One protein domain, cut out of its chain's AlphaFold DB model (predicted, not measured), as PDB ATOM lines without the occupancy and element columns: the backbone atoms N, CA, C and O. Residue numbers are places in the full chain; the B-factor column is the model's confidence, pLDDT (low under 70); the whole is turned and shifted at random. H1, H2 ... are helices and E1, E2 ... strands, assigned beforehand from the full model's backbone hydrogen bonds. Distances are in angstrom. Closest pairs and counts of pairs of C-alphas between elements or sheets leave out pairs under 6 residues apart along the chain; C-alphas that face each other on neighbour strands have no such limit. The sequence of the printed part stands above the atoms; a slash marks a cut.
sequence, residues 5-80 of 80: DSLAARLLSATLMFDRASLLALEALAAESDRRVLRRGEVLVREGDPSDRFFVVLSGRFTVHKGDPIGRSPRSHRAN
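Overview. This is residues 5 to 80 of the 80 residues of the protein "Cyclic nucleotide-binding domain-containing protein" of Mesorhizobium amorphae CCBAU 01583 (UniProt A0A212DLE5). With little regular structure, the model has two short helices packed crosswise, H1 and H2, at one end of an elongated outline and a two-stranded antiparallel hairpin, E1 and E2, at the other, joined by the long looping stretch of residues 32 to 61. The printed part has 76 residues, with 27 in named elements, in the order H1, H2, E1, E2; the class is mixed. It is loose, with a radius of gyration of the C-alphas of 15.3 A and spans of 47 by 26 by 23 A.

Arrangement. E1, residues 62 to 66, and E2, residues 75 to 79, form a hairpin, antiparallel at 149 degrees; N 64 and O 77 are within hydrogen-bond range at 3.0 A. H1, residues 5 to 12, and H2, residues 23 to 31, touch, about perpendicular at 78 degrees; their closest C-alphas, of Ala 9 and Leu 26, are 4.7 A apart. In both helices every O i to N i+4 pair is within hydrogen-bond range. H1 is apart from both strands, and H2 from E2.

Along the chain. E1 spans 12.9 A, E2 13.0 A, H2 12.2 A and H1 10.5 A from first to last C-alpha. H1 begins at C-alpha 5 (193.205, 205.689, 190.814); E2 ends at C-alpha 79 (215.733, 216.957, 189.344).

Size, cuts and confidence. The farthest C-alphas, of Leu 24 and Gly 71, are 46.8 A apart. The printed part has no cut. The link from H2 to E1 is long, 30 residues. Confidence is under 70 at residue 5, residues 69 to 76 and residues 78 to 80.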
ATOM      1  N   ASP A   5     193.368 204.416 191.527       68.06
ATOM      2  CA  ASP A   5     193.205 205.689 190.814       68.06
ATOM      3  C   ASP A   5     193.189 206.884 191.773       68.06
ATOM      4  O   ASP A   5     193.780 207.926 191.494       68.06
ATOM      5  N   SER A   6     192.615 206.713 192.969       70.31
ATOM      6  CA  SER A   6     192.549 207.785 193.963       70.31
ATOM      7  C   SER A   6     193.926 208.107 194.550       70.31
ATOM      8  O   SER A   6     194.159 209.229 194.997       70.31
ATOM      9  N   LEU A   7     194.856 207.142 194.584       74.50
ATOM     10  CA  LEU A   7     196.227 207.387 195.035       74.50
ATOM     11  C   LEU A   7     197.023 208.133 193.964       74.50
ATOM     12  O   LEU A   7     197.718 209.093 194.290       74.50
ATOM     13  N   ALA A   8     196.907 207.713 192.705       77.38
ATOM     14  CA  ALA A   8     197.570 208.367 191.583       77.38
ATOM     15  C   ALA A   8     197.068 209.811 191.394       77.38
ATOM     16  O   ALA A   8     197.889 210.726 191.322       77.38
ATOM     17  N   ALA A   9     195.754 210.044 191.463       81.25
ATOM     18  CA  ALA A   9     195.165 211.386 191.431       81.25
ATOM     19  C   ALA A   9     195.727 212.296 192.540       81.25
ATOM     20  O   ALA A   9     196.074 213.453 192.306       81.25
ATOM     21  N   ARG A  10     195.894 211.750 193.749       81.81
ATOM     22  CA  ARG A  10     196.427 212.482 194.908       81.81
ATOM     23  C   ARG A  10     197.926 212.777 194.802       81.81
ATOM     24  O   ARG A  10     198.404 213.762 195.361       81.81
ATOM     25  N   LEU A  11     198.681 211.931 194.102       82.94
ATOM     26  CA  LEU A  11     200.090 212.189 193.789       82.94
ATOM     27  C   LEU A  11     200.217 213.275 192.717       82.94
ATOM     28  O   LEU A  11     201.061 214.159 192.849       82.94
ATOM     29  N   LEU A  12     199.344 213.258 191.707       83.62
ATOM     30  CA  LEU A  12     199.289 214.293 190.677       83.62
ATOM     31  C   LEU A  12     198.935 215.662 191.273       83.62
ATOM     32  O   LEU A  12     199.628 216.634 190.976       83.62
ATOM     33  N   SER A  13     197.963 215.741 192.192       81.25
ATOM     34  CA  SER A  13     197.609 217.007 192.858       81.25
ATOM     35  C   SER A  13     198.747 217.618 193.682       81.25
ATOM     36  O   SER A  13     198.730 218.811 193.963       81.25
ATOM     37  N   ALA A  14     199.729 216.815 194.106       82.31
ATOM     38  CA  ALA A  14     200.891 217.305 194.848       82.31
ATOM     39  C   ALA A  14     201.951 217.957 193.939       82.31
ATOM     40  O   ALA A  14     202.899 218.565 194.437       82.31
ATOM     41  N   THR A  15     201.811 217.839 192.617       81.88
ATOM     42  CA  THR A  15     202.685 218.511 191.655       81.88
ATOM     43  C   THR A  15     202.095 219.866 191.266       81.88
ATOM     44  O   THR A  15     200.908 219.974 190.968       81.88
ATOM     45  N   LEU A  16     202.936 220.907 191.217       76.75
ATOM     46  CA  LEU A  16     202.508 222.273 190.869       76.75
ATOM     47  C   LEU A  16     201.836 222.375 189.489       76.75
ATOM     48  O   LEU A  16     201.116 223.329 189.235       76.75
ATOM     49  N   MET A  17     202.061 221.403 188.600       81.06
ATOM     50  CA  MET A  17     201.437 221.360 187.275       81.06
ATOM     51  C   MET A  17     199.915 221.149 187.328       81.06
ATOM     52  O   MET A  17     199.231 221.549 186.388       81.06
ATOM     53  N   PHE A  18     199.382 220.543 188.398       84.88
ATOM     54  CA  PHE A  18     197.962 220.183 188.514       84.88
ATOM     55  C   PHE A  18     197.285 220.754 189.767       84.88
ATOM     56  O   PHE A  18     196.244 220.252 190.188       84.88
ATOM     57  N   ASP A  19     197.843 221.811 190.355       79.69
ATOM     58  CA  ASP A  19     197.345 222.430 191.591       79.69
ATOM     59  C   ASP A  19     195.889 222.934 191.490       79.69
ATOM     60  O   ASP A  19     195.158 222.957 192.479       79.69
ATOM     61  N   ARG A  20     195.452 223.307 190.282       84.81
ATOM     62  CA  ARG A  20     194.095 223.788 189.974       84.81
ATOM     63  C   ARG A  20     193.214 222.768 189.254       84.81
ATOM     64  O   ARG A  20     192.092 223.104 188.874       84.81
ATOM     65  N   ALA A  21     193.700 221.549 189.024       88.31
ATOM     66  CA  ALA A  21     192.896 220.512 188.389       88.31
ATOM     67  C   ALA A  21     191.813 220.005 189.355       88.31
ATOM     68  O   ALA A  21     192.043 219.856 190.555       88.31
ATOM     69  N   SER A  22     190.615 219.733 188.836       90.06
ATOM     70  CA  SER A  22     189.556 219.113 189.633       90.06
ATOM     71  C   SER A  22     189.900 217.656 189.950       90.06
ATOM     72  O   SER A  22     190.643 217.009 189.211       90.06
ATOM     73  N   LEU A  23     189.309 217.106 191.016       85.44
ATOM     74  CA  LEU A  23     189.496 215.697 191.376       85.44
ATOM     75  C   LEU A  23     189.137 214.755 190.215       85.44
ATOM     76  O   LEU A  23     189.911 213.860 189.908       85.44
ATOM     77  N   LEU A  24     188.028 215.018 189.519       87.88
ATOM     78  CA  LEU A  24     187.604 214.223 188.363       87.88
ATOM     79  C   LEU A  24     188.643 214.249 187.228       87.88
ATOM     80  O   LEU A  24     188.912 213.225 186.608       87.88
ATOM     81  N   ALA A  25     189.250 215.411 186.959       90.38
ATOM     82  CA  ALA A  25     190.294 215.529 185.941       90.38
ATOM     83  C   ALA A  25     191.583 214.803 186.357       90.38
ATOM     84  O   ALA A  25     192.237 214.185 185.521       90.38
ATOM     85  N   LEU A  26     191.934 214.848 187.645       88.69
ATOM     86  CA  LEU A  26     193.076 214.117 188.196       88.69
ATOM     87  C   LEU A  26     192.863 212.602 188.160       88.69
ATOM     88  O   LEU A  26     193.805 211.873 187.868       88.69
ATOM     89  N   GLU A  27     191.647 212.131 188.437       88.06
ATOM     90  CA  GLU A  27     191.273 210.717 188.333       88.06
ATOM     91  C   GLU A  27     191.332 210.236 186.881       88.06
ATOM     92  O   GLU A  27     191.921 209.191 186.615       88.06
ATOM     93  N   ALA A  28     190.818 211.025 185.934       90.06
ATOM     94  CA  ALA A  28     190.929 210.714 184.510       90.06
ATOM     95  C   ALA A  28     192.395 210.674 184.048       90.06
ATOM     96  O   ALA A  28     192.811 209.731 183.382       90.06
ATOM     97  N   LEU A  29     193.208 211.658 184.449       88.62
ATOM     98  CA  LEU A  29     194.632 211.684 184.113       88.62
ATOM     99  C   LEU A  29     195.385 210.497 184.732       88.62
ATOM    100  O   LEU A  29     196.248 209.912 184.083       88.62
ATOM    101  N   ALA A  30     195.061 210.138 185.974       87.44
ATOM    102  CA  ALA A  30     195.630 208.986 186.659       87.44
ATOM    103  C   ALA A  30     195.291 207.665 185.958       87.44
ATOM    104  O   ALA A  30     196.176 206.824 185.821       87.44
ATOM    105  N   ALA A  31     194.046 207.502 185.508       88.38
ATOM    106  CA  ALA A  31     193.587 206.307 184.805       88.38
ATOM    107  C   ALA A  31     194.286 206.117 183.446       88.38
ATOM    108  O   ALA A  31     194.583 204.990 183.065       88.38
ATOM    109  N   GLU A  32     194.606 207.212 182.753       89.62
ATOM    110  CA  GLU A  32     195.329 207.205 181.468       89.62
ATOM    111  C   GLU A  32     196.866 207.192 181.628       89.62
ATOM    112  O   GLU A  32     197.606 207.238 180.644       89.62
ATOM    113  N   SER A  33     197.382 207.161 182.862       88.69
ATOM    114  CA  SER A  33     198.821 207.215 183.143       88.69
ATOM    115  C   SER A  33     199.426 205.837 183.411       88.69
ATOM    116  O   SER A  33     198.969 205.088 184.271       88.69
ATOM    117  N   ASP A  34     200.568 205.559 182.782       88.75
ATOM    118  CA  ASP A  34     201.332 204.333 183.026       88.75
ATOM    119  C   ASP A  34     202.378 204.485 184.137       88.75
ATOM    120  O   ASP A  34     203.197 205.412 184.152       88.75
ATOM    121  N   ARG A  35     202.469 203.481 185.019       88.44
ATOM    122  CA  ARG A  35     203.578 203.379 185.976       88.44
ATOM    123  C   ARG A  35     204.819 202.783 185.311       88.44
ATOM    124  O   ARG A  35     204.832 201.624 184.907       88.44
ATOM    125  N   ARG A  36     205.915 203.543 185.299       91.81
ATOM    126  CA  ARG A  36     207.238 203.075 184.855       91.81
ATOM    127  C   ARG A  36     208.174 202.877 186.045       91.81
ATOM    128  O   ARG A  36     208.275 203.738 186.916       91.81
ATOM    129  N   VAL A  37     208.874 201.744 186.070       94.88
ATOM    130  CA  VAL A  37     209.925 201.440 187.050       94.88
ATOM    131  C   VAL A  37     211.237 201.297 186.296       94.88
ATOM    132  O   VAL A  37     211.306 200.531 185.341       94.88
ATOM    133  N   LEU A  38     212.257 202.030 186.734       95.69
ATOM    134  CA  LEU A  38     213.594 201.997 186.153       95.69
ATOM    135  C   LEU A  38     214.627 201.575 187.194       95.69
ATOM    136  O   LEU A  38     214.521 201.908 188.379       95.69
ATOM    137  N   ARG A  39     215.648 200.856 186.738       95.88
ATOM    138  CA  ARG A  39     216.832 200.495 187.517       95.88
ATOM    139  C   ARG A  39     217.896 201.582 187.404       95.88
ATOM    140  O   ARG A  39     217.932 202.379 186.468       95.88
ATOM    141  N   ARG A  40     218.817 201.604 188.371       94.19
ATOM    142  CA  ARG A  40     219.967 202.516 188.338       94.19
ATOM    143  C   ARG A  40     220.760 202.310 187.042       94.19
ATOM    144  O   ARG A  40     221.189 201.198 186.759       94.19
ATOM    145  N   GLY A  41     221.010 203.406 186.328       93.38
ATOM    146  CA  GLY A  41     221.761 203.411 185.071       93.38
ATOM    147  C   GLY A  41     220.889 203.307 183.817       93.38
ATOM    148  O   GLY A  41     221.399 203.542 182.726       93.38
ATOM    149  N   GLU A  42     219.590 203.022 183.950       96.38
ATOM    150  CA  GLU A  42     218.668 203.055 182.815       96.38
ATOM    151  C   GLU A  42     218.328 204.496 182.415       96.38
ATOM    152  O   GLU A  42     218.188 205.391 183.253       96.38
ATOM    153  N   VAL A  43     218.200 204.716 181.104       93.38
ATOM    154  CA  VAL A  43     217.883 206.017 180.508       93.38
ATOM    155  C   VAL A  43     216.386 206.072 180.214       93.38
ATOM    156  O   VAL A  43     215.885 205.239 179.463       93.38
ATOM    157  N   LEU A  44     215.683 207.051 180.794       93.38
ATOM    158  CA  LEU A  44     214.241 207.238 180.581       93.38
ATOM    159  C   LEU A  44     213.928 207.888 179.225       93.38
ATOM    160  O   LEU A  44     213.004 207.460 178.542       93.38
ATOM    161  N   VAL A  45     214.693 208.916 178.851       92.50
ATOM    162  CA  VAL A  45     214.549 209.676 177.599       92.50
ATOM    163  C   VAL A  45     215.924 210.017 177.035       92.50
ATOM    164  O   VAL A  45     216.871 210.211 177.806       92.50
ATOM    165  N   ARG A  46     216.041 210.116 175.707       92.19
ATOM    166  CA  ARG A  46     217.241 210.634 175.036       92.19
ATOM    167  C   ARG A  46     216.923 211.948 174.335       92.19
ATOM    168  O   ARG A  46     215.815 212.166 173.858       92.19
ATOM    169  N   GLU A  47     217.902 212.845 174.310       89.88
ATOM    170  CA  GLU A  47     217.780 214.114 173.596       89.88
ATOM    171  C   GLU A  47     217.565 213.859 172.097       89.88
ATOM    172  O   GLU A  47     218.280 213.062 171.495       89.88
ATOM    173  N   GLY A  48     216.581 214.547 171.513       89.56
ATOM    174  CA  GLY A  48     216.208 214.397 170.105       89.56
ATOM    175  C   GLY A  48     215.168 213.308 169.827       89.56
ATOM    176  O   GLY A  48     214.601 213.312 168.735       89.56
ATOM    177  N   ASP A  49     214.861 212.433 170.791       90.31
ATOM    178  CA  ASP A  49     213.783 211.456 170.625       90.31
ATOM    179  C   ASP A  49     212.421 212.179 170.554       90.31
ATOM    180  O   ASP A  49     212.145 213.057 171.383       90.31
ATOM    181  N   PRO A  50     211.536 211.817 169.604       90.69
ATOM    182  CA  PRO A  50     210.163 212.303 169.595       90.69
ATOM    183  C   PRO A  50     209.463 211.947 170.910       90.69
ATOM    184  O   PRO A  50     209.526 210.802 171.361       90.69
ATOM    185  N   SER A  51     208.774 212.914 171.515       86.56
ATOM    186  CA  SER A  51     208.036 212.698 172.760       86.56
ATOM    187  C   SER A  51     206.669 213.362 172.715       86.56
ATOM    188  O   SER A  51     206.551 214.544 172.402       86.56
ATOM    189  N   ASP A  52     205.653 212.592 173.083       87.81
ATOM    190  CA  ASP A  52     204.255 212.988 173.263       87.81
ATOM    191  C   ASP A  52     203.806 212.873 174.732       87.81
ATOM    192  O   ASP A  52     202.637 213.081 175.050       87.81
ATOM    193  N   ARG A  53     204.733 212.548 175.647       88.25
ATOM    194  CA  ARG A  53     204.451 212.300 177.071       88.25
ATOM    195  C   ARG A  53     205.383 213.102 177.967       88.25
ATOM    196  O   ARG A  53     206.494 213.467 177.578       88.25
ATOM    197  N   PHE A  54     204.949 213.301 179.203       86.62
ATOM    198  CA  PHE A  54     205.786 213.769 180.303       86.62
ATOM    199  C   PHE A  54     205.785 212.724 181.422       86.62
ATOM    200  O   PHE A  54     204.992 211.784 181.416       86.62
ATOM    201  N   PHE A  55     206.689 212.884 182.383       88.44
ATOM    202  CA  PHE A  55     206.837 211.953 183.495       88.44
ATOM    203  C   PHE A  55     206.826 212.709 184.818       88.44
ATOM    204  O   PHE A  55     207.452 213.760 184.943       88.44
ATOM    205  N   VAL A  56     206.166 212.130 185.819       87.44
ATOM    206  CA  VAL A  56     206.242 212.573 187.213       87.44
ATOM    207  C   VAL A  56     207.080 211.563 187.988       87.44
ATOM    208  O   VAL A  56     206.797 210.363 187.979       87.44
ATOM    209  N   VAL A  57     208.127 212.034 188.664       89.94
ATOM    210  CA  VAL A  57     208.986 211.172 189.484       89.94
ATOM    211  C   VAL A  57     208.310 210.948 190.834       89.94
ATOM    212  O   VAL A  57     208.302 211.827 191.686       89.94
ATOM    213  N   LEU A  58     207.743 209.758 191.036       87.31
ATOM    214  CA  LEU A  58     207.106 209.399 192.312       87.31
ATOM    215  C   LEU A  58     208.129 209.081 193.411       87.31
ATOM    216  O   LEU A  58     207.874 209.290 194.593       87.31
ATOM    217  N   SER A  59     209.280 208.524 193.024       87.94
ATOM    218  CA  SER A  59     210.379 208.193 193.932       87.94
ATOM    219  C   SER A  59     211.679 207.993 193.156       87.94
ATOM    220  O   SER A  59     211.653 207.490 192.032       87.94
ATOM    221  N   GLY A  60     212.813 208.311 193.779       92.31
ATOM    222  CA  GLY A  60     214.134 208.217 193.154       92.31
ATOM    223  C   GLY A  60     214.639 209.573 192.666       92.31
ATOM    224  O   GLY A  60     214.126 210.607 193.073       92.31
ATOM    225  N   ARG A  61     215.703 209.575 191.855       93.12
ATOM    226  CA  ARG A  61     216.293 210.801 191.292       93.12
ATOM    227  C   ARG A  61     216.852 210.537 189.907       93.12
ATOM    228  O   ARG A  61     217.453 209.487 189.682       93.12
ATOM    229  N   PHE A  62     216.745 211.538 189.046       93.75
ATOM    230  CA  PHE A  62     217.364 211.543 187.726       93.75
ATOM    231  C   PHE A  62     218.418 212.643 187.629       93.75
ATOM    232  O   PHE A  62     218.304 213.706 188.246       93.75
ATOM    233  N   THR A  63     219.447 212.376 186.831       92.44
ATOM    234  CA  THR A  63     220.343 213.416 186.329       92.44
ATOM    235  C   THR A  63     219.919 213.735 184.909       92.44
ATOM    236  O   THR A  63     219.807 212.830 184.083       92.44
ATOM    237  N   VAL A  64     219.683 215.013 184.628       91.94
ATOM    238  CA  VAL A  64     219.373 215.476 183.279       91.94
ATOM    239  C   VAL A  64     220.639 216.050 182.669       91.94
ATOM    240  O   VAL A  64     221.290 216.915 183.261       91.94
ATOM    241  N   HIS A  65     220.978 215.550 181.486       88.38
ATOM    242  CA  HIS A  65     222.095 216.019 180.681       88.38
ATOM    243  C   HIS A  65     221.542 216.631 179.401       88.38
ATOM    244  O   HIS A  65     220.672 216.040 178.768       88.38
ATOM    245  N   LYS A  66     222.070 217.791 179.023       85.69
ATOM    246  CA  LYS A  66     221.871 218.365 177.695       85.69
ATOM    247  C   LYS A  66     223.220 218.422 176.994       85.69
ATOM    248  O   LYS A  66     224.189 218.901 177.596       85.69
ATOM    249  N   GLY A  67     223.289 217.910 175.770       78.81
ATOM    250  CA  GLY A  67     224.465 218.079 174.929       78.81
ATOM    251  C   GLY A  67     224.696 219.564 174.656       78.81
ATOM    252  O   GLY A  67     223.759 220.304 174.363       78.81
ATOM    253  N   ASP A  68     225.939 220.027 174.781       71.81
ATOM    254  CA  ASP A  68     226.295 221.349 174.277       71.81
ATOM    255  C   ASP A  68     226.545 221.208 172.765       71.81
ATOM    256  O   ASP A  68     227.445 220.451 172.386       71.81
ATOM    257  N   PRO A  69     225.791 221.891 171.882       61.12
ATOM    258  CA  PRO A  69     226.003 221.797 170.435       61.12
ATOM    259  C   PRO A  69     227.415 222.230 169.997       61.12
ATOM    260  O   PRO A  69     227.824 221.928 168.881       61.12
ATOM    261  N   ILE A  70     228.176 222.903 170.871       66.50
ATOM    262  CA  ILE A  70     229.545 223.383 170.618       66.50
ATOM    263  C   ILE A  70     230.616 222.403 171.170       66.50
ATOM    264  O   ILE A  70     231.814 222.662 171.086       66.50
ATOM    265  N   GLY A  71     230.224 221.248 171.727       57.28
ATOM    266  CA  GLY A  71     231.159 220.217 172.207       57.28
ATOM    267  C   GLY A  71     231.781 220.496 173.582       57.28
ATOM    268  O   GLY A  71     232.774 219.872 173.955       57.28
ATOM    269  N   ARG A  72     231.215 221.428 174.359       60.06
ATOM    270  CA  ARG A  72     231.625 221.665 175.749       60.06
ATOM    271  C   ARG A  72     230.985 220.622 176.678       60.06
ATOM    272  O   ARG A  72     229.915 220.091 176.392       60.06
ATOM    273  N   SER A  73     231.657 220.304 177.784       59.66
ATOM    274  CA  SER A  73     231.269 219.245 178.727       59.66
ATOM    275  C   SER A  73     229.788 219.339 179.144       59.66
ATOM    276  O   SER A  73     229.309 220.447 179.403       59.66
ATOM    277  N   PRO A  74     229.060 218.208 179.252       63.03
ATOM    278  CA  PRO A  74     227.620 218.220 179.494       63.03
ATOM    279  C   PRO A  74     227.270 218.927 180.806       63.03
ATOM    280  O   PRO A  74     227.793 218.596 181.873       63.03
ATOM    281  N   ARG A  75     226.341 219.887 180.739       66.88
ATOM    282  CA  ARG A  75     225.776 220.527 181.932       66.88
ATOM    283  C   ARG A  75     224.764 219.573 182.566       66.88
ATOM    284  O   ARG A  75     223.807 219.160 181.917       66.88
ATOM    285  N   SER A  76     224.998 219.212 183.826       68.62
ATOM    286  CA  SER A  76     224.136 218.321 184.611       68.62
ATOM    287  C   SER A  76     223.244 219.137 185.545       68.62
ATOM    288  O   SER A  76     223.760 219.907 186.356       68.62
ATOM    289  N   HIS A  77     221.929 218.917 185.495       72.44
ATOM    290  CA  HIS A  77     220.984 219.415 186.498       72.44
ATOM    291  C   HIS A  77     220.323 218.235 187.226       72.44
ATOM    292  O   HIS A  77     219.924 217.251 186.599       72.44
ATOM    293  N   ARG A  78     220.228 218.308 188.559       67.50
ATOM    294  CA  ARG A  78     219.518 217.309 189.371       67.50
ATOM    295  C   ARG A  78     218.052 217.714 189.475       67.50
ATOM    296  O   ARG A  78     217.768 218.769 190.026       67.50
ATOM    297  N   ALA A  79     217.150 216.858 189.006       61.81
ATOM    298  CA  ALA A  79     215.733 216.957 189.344       61.81
ATOM    299  C   ALA A  79     215.476 216.155 190.634       61.81
ATOM    300  O   ALA A  79     216.018 215.051 190.789       61.81
ATOM    301  N   ASN A  80     214.720 216.738 191.566       43.66
ATOM    302  CA  ASN A  80     214.270 216.090 192.802       43.66
ATOM    303  C   ASN A  80     212.804 215.694 192.678       43.66
ATOM    304  O   ASN A  80     212.053 216.499 192.089       43.66
TER     305      ASN A  80